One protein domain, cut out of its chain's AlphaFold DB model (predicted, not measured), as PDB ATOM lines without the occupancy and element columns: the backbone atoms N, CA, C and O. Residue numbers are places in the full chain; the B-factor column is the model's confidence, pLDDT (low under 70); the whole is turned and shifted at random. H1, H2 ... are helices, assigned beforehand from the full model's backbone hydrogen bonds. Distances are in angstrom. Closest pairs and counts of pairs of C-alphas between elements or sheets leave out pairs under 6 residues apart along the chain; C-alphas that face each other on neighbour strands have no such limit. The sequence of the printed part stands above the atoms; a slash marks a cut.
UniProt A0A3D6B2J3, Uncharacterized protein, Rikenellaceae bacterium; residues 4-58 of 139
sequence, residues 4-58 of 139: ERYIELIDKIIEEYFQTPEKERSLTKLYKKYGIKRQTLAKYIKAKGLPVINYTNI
ATOM      1  N   GLU A   4     118.738 122.148  67.053       87.31
ATOM      2  CA  GLU A   4     119.032 123.579  66.906       87.31
ATOM      3  C   GLU A   4     117.804 124.438  67.216       87.31
ATOM      4  O   GLU A   4     117.853 125.285  68.105       87.31
ATOM      5  N   ARG A   5     116.654 124.121  66.609       88.56
ATOM      6  CA  ARG A   5     115.389 124.835  66.860       88.56
ATOM      7  C   ARG A   5     114.956 124.788  68.326       88.56
ATOM      8  O   ARG A   5     114.305 125.708  68.815       88.56
ATOM      9  N   TYR A   6     115.277 123.705  69.035       89.00
ATOM     10  CA  TYR A   6     114.984 123.603  70.464       89.00
ATOM     11  C   TYR A   6     115.854 124.538  71.308       89.00
ATOM     12  O   TYR A   6     115.356 125.139  72.258       89.00
ATOM     13  N   ILE A   7     117.138 124.663  70.964       87.88
ATOM     14  CA  ILE A   7     118.074 125.556  71.654       87.88
ATOM     15  C   ILE A   7     117.671 127.013  71.414       87.88
ATOM     16  O   ILE A   7     117.503 127.750  72.383       87.88
ATOM     17  N   GLU A   8     117.377 127.386  70.166       91.38
ATOM     18  CA  GLU A   8     116.881 128.724  69.814       91.38
ATOM     19  C   GLU A   8     115.609 129.093  70.591       91.38
ATOM     20  O   GLU A   8     115.470 130.207  71.103       91.38
ATOM     21  N   LEU A   9     114.678 128.141  70.733       91.56
ATOM     22  CA  LEU A   9     113.468 128.345  71.521       91.56
ATOM     23  C   LEU A   9     113.789 128.604  72.999       91.56
ATOM     24  O   LEU A   9     113.180 129.480  73.611       91.56
ATOM     25  N   ILE A  10     114.725 127.854  73.585       90.62
ATOM     26  CA  ILE A  10     115.139 128.051  74.979       90.62
ATOM     27  C   ILE A  10     115.799 129.414  75.165       90.62
ATOM     28  O   ILE A  10     115.462 130.108  76.126       90.62
ATOM     29  N   ASP A  11     116.688 129.818  74.262       90.88
ATOM     30  CA  ASP A  11     117.366 131.109  74.354       90.88
ATOM     31  C   ASP A  11     116.376 132.273  74.275       90.88
ATOM     32  O   ASP A  11     116.406 133.151  75.139       90.88
ATOM     33  N   LYS A  12     115.399 132.199  73.364       93.38
ATOM     34  CA  LYS A  12     114.296 133.165  73.290       93.38
ATOM     35  C   LYS A  12     113.494 133.250  74.594       93.38
ATOM     36  O   LYS A  12     113.131 134.338  75.036       93.38
ATOM     37  N   ILE A  13     113.193 132.110  75.225       92.62
ATOM     38  CA  ILE A  13     112.456 132.081  76.501       92.62
ATOM     39  C   ILE A  13     113.276 132.734  77.621       92.62
ATOM     40  O   ILE A  13     112.716 133.415  78.483       92.62
ATOM     41  N   ILE A  14     114.592 132.521  77.629       89.31
ATOM     42  CA  ILE A  14     115.492 133.115  78.620       89.31
ATOM     43  C   ILE A  14     115.616 134.627  78.410       89.31
ATOM     44  O   ILE A  14     115.599 135.364  79.394       89.31
ATOM     45  N   GLU A  15     115.686 135.104  77.167       90.88
ATOM     46  CA  GLU A  15     115.658 136.540  76.860       90.88
ATOM     47  C   GLU A  15     114.357 137.200  77.324       90.88
ATOM     48  O   GLU A  15     114.394 138.234  77.989       90.88
ATOM     49  N   GLU A  16     113.203 136.577  77.075       91.69
ATOM     50  CA  GLU A  16     111.922 137.075  77.592       91.69
ATOM     51  C   GLU A  16     111.898 137.110  79.127       91.69
ATOM     52  O   GLU A  16     111.434 138.079  79.737       91.69
ATOM     53  N   TYR A  17     112.426 136.068  79.776       89.19
ATOM     54  CA  TYR A  17     112.572 136.042  81.229       89.19
ATOM     55  C   TYR A  17     113.452 137.195  81.733       89.19
ATOM     56  O   TYR A  17     113.149 137.790  82.768       89.19
ATOM     57  N   PHE A  18     114.516 137.528  80.998       86.06
ATOM     58  CA  PHE A  18     115.431 138.615  81.327       86.06
ATOM     59  C   PHE A  18     114.763 139.988  81.211       86.06
ATOM     60  O   PHE A  18     114.856 140.778  82.152       86.06
ATOM     61  N   GLN A  19     114.041 140.237  80.115       89.31
ATOM     62  CA  GLN A  19     113.327 141.497  79.880       89.31
ATOM     63  C   GLN A  19     112.145 141.708  80.840       89.31
ATOM     64  O   GLN A  19     111.710 142.839  81.053       89.31
ATOM     65  N   THR A  20     111.631 140.638  81.454       87.25
ATOM     66  CA  THR A  20     110.568 140.734  82.461       87.25
ATOM     67  C   THR A  20     111.122 141.290  83.787       87.25
ATOM     68  O   THR A  20     112.103 140.735  84.304       87.25
ATOM     69  N   PRO A  21     110.487 142.312  84.398       85.44
ATOM     70  CA  PRO A  21     110.868 142.832  85.712       85.44
ATOM     71  C   PRO A  21     110.913 141.742  86.786       85.44
ATOM     72  O   PRO A  21     110.052 140.862  86.814       85.44
ATOM     73  N   GLU A  22     111.873 141.822  87.715       78.44
ATOM     74  CA  GLU A  22     112.115 140.796  88.747       78.44
ATOM     75  C   GLU A  22     110.836 140.336  89.457       78.44
ATOM     76  O   GLU A  22     110.544 139.142  89.502       78.44
ATOM     77  N   LYS A  23     110.025 141.296  89.922       75.44
ATOM     78  CA  LYS A  23     108.787 141.060  90.680       75.44
ATOM     79  C   LYS A  23     107.691 140.343  89.879       75.44
ATOM     80  O   LYS A  23     106.741 139.833  90.469       75.44
ATOM     81  N   GLU A  24     107.806 140.291  88.553       81.56
ATOM     82  CA  GLU A  24     106.808 139.708  87.649       81.56
ATOM     83  C   GLU A  24     107.263 138.403  86.986       81.56
ATOM     84  O   GLU A  24     106.445 137.696  86.373       81.56
ATOM     85  N   ARG A  25     108.551 138.064  87.137       85.94
ATOM     86  CA  ARG A  25     109.163 136.846  86.605       85.94
ATOM     87  C   ARG A  25     108.454 135.613  87.152       85.94
ATOM     88  O   ARG A  25     108.358 135.388  88.356       85.94
ATOM     89  N   SER A  26     107.980 134.758  86.250       86.12
ATOM     90  CA  SER A  26     107.301 133.520  86.624       86.12
ATOM     91  C   SER A  26     107.561 132.416  85.613       86.12
ATOM     92  O   SER A  26     107.068 132.448  84.486       86.12
ATOM     93  N   LEU A  27     108.261 131.367  86.051       88.75
ATOM     94  CA  LEU A  27     108.454 130.163  85.237       88.75
ATOM     95  C   LEU A  27     107.125 129.469  84.915       88.75
ATOM     96  O   LEU A  27     107.018 128.776  83.910       88.75
ATOM     97  N   THR A  28     106.099 129.660  85.749       88.50
ATOM     98  CA  THR A  28     104.753 129.141  85.487       88.50
ATOM     99  C   THR A  28     104.100 129.856  84.307       88.50
ATOM    100  O   THR A  28     103.462 129.188  83.494       88.50
ATOM    101  N   LYS A  29     104.279 131.182  84.173       90.25
ATOM    102  CA  LYS A  29     103.809 131.930  82.993       90.25
ATOM    103  C   LYS A  29     104.512 131.431  81.725       90.25
ATOM    104  O   LYS A  29     103.839 131.108  80.752       90.25
ATOM    105  N   LEU A  30     105.836 131.257  81.773       91.25
ATOM    106  CA  LEU A  30     106.619 130.749  80.638       91.25
ATOM    107  C   LEU A  30     106.251 129.310  80.258       91.25
ATOM    108  O   LEU A  30     106.080 129.013  79.080       91.25
ATOM    109  N   TYR A  31     106.049 128.428  81.240       92.38
ATOM    110  CA  TYR A  31     105.554 127.073  80.993       92.38
ATOM    111  C   TYR A  31     104.197 127.083  80.280       92.38
ATOM    112  O   TYR A  31     104.021 126.358  79.309       92.38
ATOM    113  N   LYS A  32     103.250 127.920  80.724       93.81
ATOM    114  CA  LYS A  32     101.933 128.034  80.077       93.81
ATOM    115  C   LYS A  32     102.030 128.572  78.646       93.81
ATOM    116  O   LYS A  32     101.254 128.150  77.801       93.81
ATOM    117  N   LYS A  33     102.971 129.483  78.386       93.00
ATOM    118  CA  LYS A  33     103.163 130.118  77.076       93.00
ATOM    119  C   LYS A  33     103.877 129.213  76.066       93.00
ATOM    120  O   LYS A  33     103.498 129.190  74.904       93.00
ATOM    121  N   TYR A  34     104.893 128.473  76.508       91.75
ATOM    122  CA  TYR A  34     105.800 127.727  75.623       91.75
ATOM    123  C   TYR A  34     105.738 126.202  75.779       91.75
ATOM    124  O   TYR A  34     106.370 125.483  75.015       91.75
ATOM    125  N   GLY A  35     105.048 125.683  76.797       92.06
ATOM    126  CA  GLY A  35     104.962 124.247  77.086       92.06
ATOM    127  C   GLY A  35     106.244 123.623  77.659       92.06
ATOM    128  O   GLY A  35     106.272 122.428  77.955       92.06
ATOM    129  N   ILE A  36     107.312 124.403  77.861       91.25
ATOM    130  CA  ILE A  36     108.588 123.897  78.385       91.25
ATOM    131  C   ILE A  36     108.541 123.791  79.906       91.25
ATOM    132  O   ILE A  36     108.298 124.775  80.611       91.25
ATOM    133  N   LYS A  37     108.805 122.586  80.430       92.69
ATOM    134  CA  LYS A  37     108.772 122.303  81.871       92.69
ATOM    135  C   LYS A  37     109.610 123.315  82.661       92.69
ATOM    136  O   LYS A  37     110.776 123.561  82.359       92.69
ATOM    137  N   ARG A  38     109.028 123.812  83.757       91.06
ATOM    138  CA  ARG A  38     109.650 124.770  84.694       91.06
ATOM    139  C   ARG A  38     111.045 124.335  85.160       91.06
ATOM    140  O   ARG A  38     111.934 125.167  85.276       91.06
ATOM    141  N   GLN A  39     111.227 123.036  85.405       90.94
ATOM    142  CA  GLN A  39     112.492 122.437  85.852       90.94
ATOM    143  C   GLN A  39     113.598 122.592  84.801       90.94
ATOM    144  O   GLN A  39     114.727 122.938  85.140       90.94
ATOM    145  N   THR A  40     113.257 122.391  83.527       91.94
ATOM    146  CA  THR A  40     114.175 122.581  82.403       91.94
ATOM    147  C   THR A  40     114.591 124.042  82.312       91.94
ATOM    148  O   THR A  40     115.783 124.330  82.339       91.94
ATOM    149  N   LEU A  41     113.628 124.969  82.311       91.38
ATOM    150  CA  LEU A  41     113.916 126.406  82.270       91.38
ATOM    151  C   LEU A  41     114.795 126.845  83.447       91.38
ATOM    152  O   LEU A  41     115.797 127.522  83.246       91.38
ATOM    153  N   ALA A  42     114.482 126.394  84.665       90.56
ATOM    154  CA  ALA A  42     115.279 126.705  85.846       90.56
ATOM    155  C   ALA A  42     116.730 126.215  85.725       90.56
ATOM    156  O   ALA A  42     117.642 126.914  86.159       90.56
ATOM    157  N   LYS A  43     116.957 125.038  85.126       91.94
ATOM    158  CA  LYS A  43     118.304 124.503  84.886       91.94
ATOM    159  C   LYS A  43     119.102 125.404  83.939       91.94
ATOM    160  O   LYS A  43     120.232 125.749  84.264       91.94
ATOM    161  N   TYR A  44     118.516 125.807  82.810       90.69
ATOM    162  CA  TYR A  44     119.200 126.669  81.839       90.69
ATOM    163  C   TYR A  44     119.441 128.088  82.371       90.69
ATOM    164  O   TYR A  44     120.524 128.631  82.179       90.69
ATOM    165  N   ILE A  45     118.482 128.664  83.101       88.75
ATOM    166  CA  ILE A  45     118.639 129.987  83.725       88.75
ATOM    167  C   ILE A  45     119.782 129.967  84.752       88.75
ATOM    168  O   ILE A  45     120.649 130.837  84.723       88.75
ATOM    169  N   LYS A  46     119.837 128.935  85.607       89.44
ATOM    170  CA  LYS A  46     120.936 128.757  86.571       89.44
ATOM    171  C   LYS A  46     122.285 128.540  85.885       89.44
ATOM    172  O   LYS A  46     123.286 129.057  86.364       89.44
ATOM    173  N   ALA A  47     122.318 127.808  84.770       88.50
ATOM    174  CA  ALA A  47     123.542 127.594  83.998       88.50
ATOM    175  C   ALA A  47     124.103 128.899  83.404       88.50
ATOM    176  O   ALA A  47     125.315 129.029  83.276       88.50
ATOM    177  N   LYS A  48     123.245 129.888  83.113       86.12
ATOM    178  CA  LYS A  48     123.659 131.250  82.732       86.12
ATOM    179  C   LYS A  48     124.008 132.149  83.935       86.12
ATOM    180  O   LYS A  48     124.161 133.352  83.766       86.12
ATOM    181  N   GLY A  49     124.119 131.588  85.143       82.81
ATOM    182  CA  GLY A  49     124.537 132.306  86.353       82.81
ATOM    183  C   GLY A  49     123.438 133.122  87.040       82.81
ATOM    184  O   GLY A  49     123.739 133.906  87.935       82.81
ATOM    185  N   LEU A  50     122.168 132.957  86.653       76.56
ATOM    186  CA  LEU A  50     121.073 133.748  87.213       76.56
ATOM    187  C   LEU A  50     120.353 133.030  88.365       76.56
ATOM    188  O   LEU A  50     120.042 131.834  88.264       76.56
ATOM    189  N   PRO A  51     120.004 133.755  89.445       73.25
ATOM    190  CA  PRO A  51     119.204 133.199  90.520       73.25
ATOM    191  C   PRO A  51     117.748 133.032  90.067       73.25
ATOM    192  O   PRO A  51     117.082 133.970  89.633       73.25
ATOM    193  N   VAL A  52     117.220 131.818  90.213       79.50
ATOM    194  CA  VAL A  52     115.781 131.553  90.084       79.50
ATOM    195  C   VAL A  52     115.156 131.761  91.457       79.50
ATOM    196  O   VAL A  52     115.147 130.849  92.285       79.50
ATOM    197  N   ILE A  53     114.674 132.978  91.708       71.81
ATOM    198  CA  ILE A  53     114.099 133.362  93.000       71.81
ATOM    199  C   ILE A  53     112.623 132.973  93.044       71.81
ATOM    200  O   ILE A  53     111.859 133.238  92.113       71.81
ATOM    201  N   ASN A  54     112.210 132.345  94.144       72.81
ATOM    202  CA  ASN A  54     110.802 132.110  94.412       72.81
ATOM    203  C   ASN A  54     110.207 133.273  95.215       72.81
ATOM    204  O   ASN A  54     110.198 133.241  96.445       72.81
ATOM    205  N   TYR A  55     109.674 134.274  94.514       70.31
ATOM    206  CA  TYR A  55     109.065 135.460  95.125       70.31
ATOM    207  C   TYR A  55     107.928 135.152  96.093       70.31
ATOM    208  O   TYR A  55     107.743 135.886  97.057       70.31
ATOM    209  N   THR A  56     107.187 134.054  95.895       66.69
ATOM    210  CA  THR A  56     106.110 133.683  96.826       66.69
ATOM    211  C   THR A  56     106.636 133.251  98.190       66.69
ATOM    212  O   THR A  56     105.886 133.275  99.157       66.69
ATOM    213  N   ASN A  57     107.907 132.845  98.263       66.44
ATOM    214  CA  ASN A  57     108.563 132.430  99.498       66.44
ATOM    215  C   ASN A  57     109.413 133.546 100.114       66.44
ATOM    216  O   ASN A  57     110.025 133.316 101.154       66.44
ATOM    217  N   ILE A  58     109.476 134.730  99.492       71.75
ATOM    218  CA  ILE A  58     110.150 135.870 100.107       71.75
ATOM    219  C   ILE A  58     109.290 136.319 101.278       71.75
ATOM    220  O   ILE A  58     108.192 136.856 101.105       71.75
TER     221      ILE A  58
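AT A GLANCE: This is residues 4 to 58 of the 139 residues of an uncharacterized protein of Rikenellaceae bacterium (UniProt A0A3D6B2J3). A long helix, H1, has two shorter helices, H2 and H3, set beside its middle, both at wide angles to it and to each other. H1 reaches out at one end of the shape, and residues 48 to 58 after H3 form a tail with no named element that ends at the other. The printed part has 55 residues with three named helices, H1, H2 and H3 in that order along it, and no named strand; the class is all helix. It is compact, with a radius of gyration of the C-alphas of 10.7 A, yet elongated in outline, spanning 36 by 24 by 20 A.

HOW THE PARTS SIT: H1, residues 4 to 19, and H2, residues 27 to 34, are close but not clearly touching; their closest C-alphas, those of Ile 13 and Leu 30, are 7.3 A apart. They run opposite ways at a steep tilt of 46 degrees. H2 touches H3, residues 38 to 47, with the C-alphas of Leu 27 and Arg 38 closest at 5.6 A. These two are only just about perpendicular, at 72 degrees. H1 and H3 only just touch, with 3 pairs of C-alphas within 8 A, and H1 does so with residues 10 to 14 alone. The closest C-alphas there are those of Ile 14 and Ile 45, 6.8 A apart, and the lines are about perpendicular at 81 degrees. In H1, H2 and H3 every O i to N i+4 pair is within hydrogen-bond range.

IN THESE COORDINATES: H1 begins at C-alpha 4, (119.032, 123.579, 66.906), and is 22.8 A long from first to last C-alpha. H2, from Leu 27 to Tyr 34, measures 10.3 A. H3 begins at C-alpha 38, (109.650, 124.770, 84.694), and ends 14.2 A away at C-alpha 47, (123.542, 127.594, 83.998).

THE WHOLE: The C-alphas of Glu 4 and Ile 58 are the two farthest apart, at 36.5 A. The printed part has no cut. The link from H1 to H2 is short and that from H2 to H3 is tight. The mean pLDDT of the printed part is 86.3, and residues 56 to 57 are under 70.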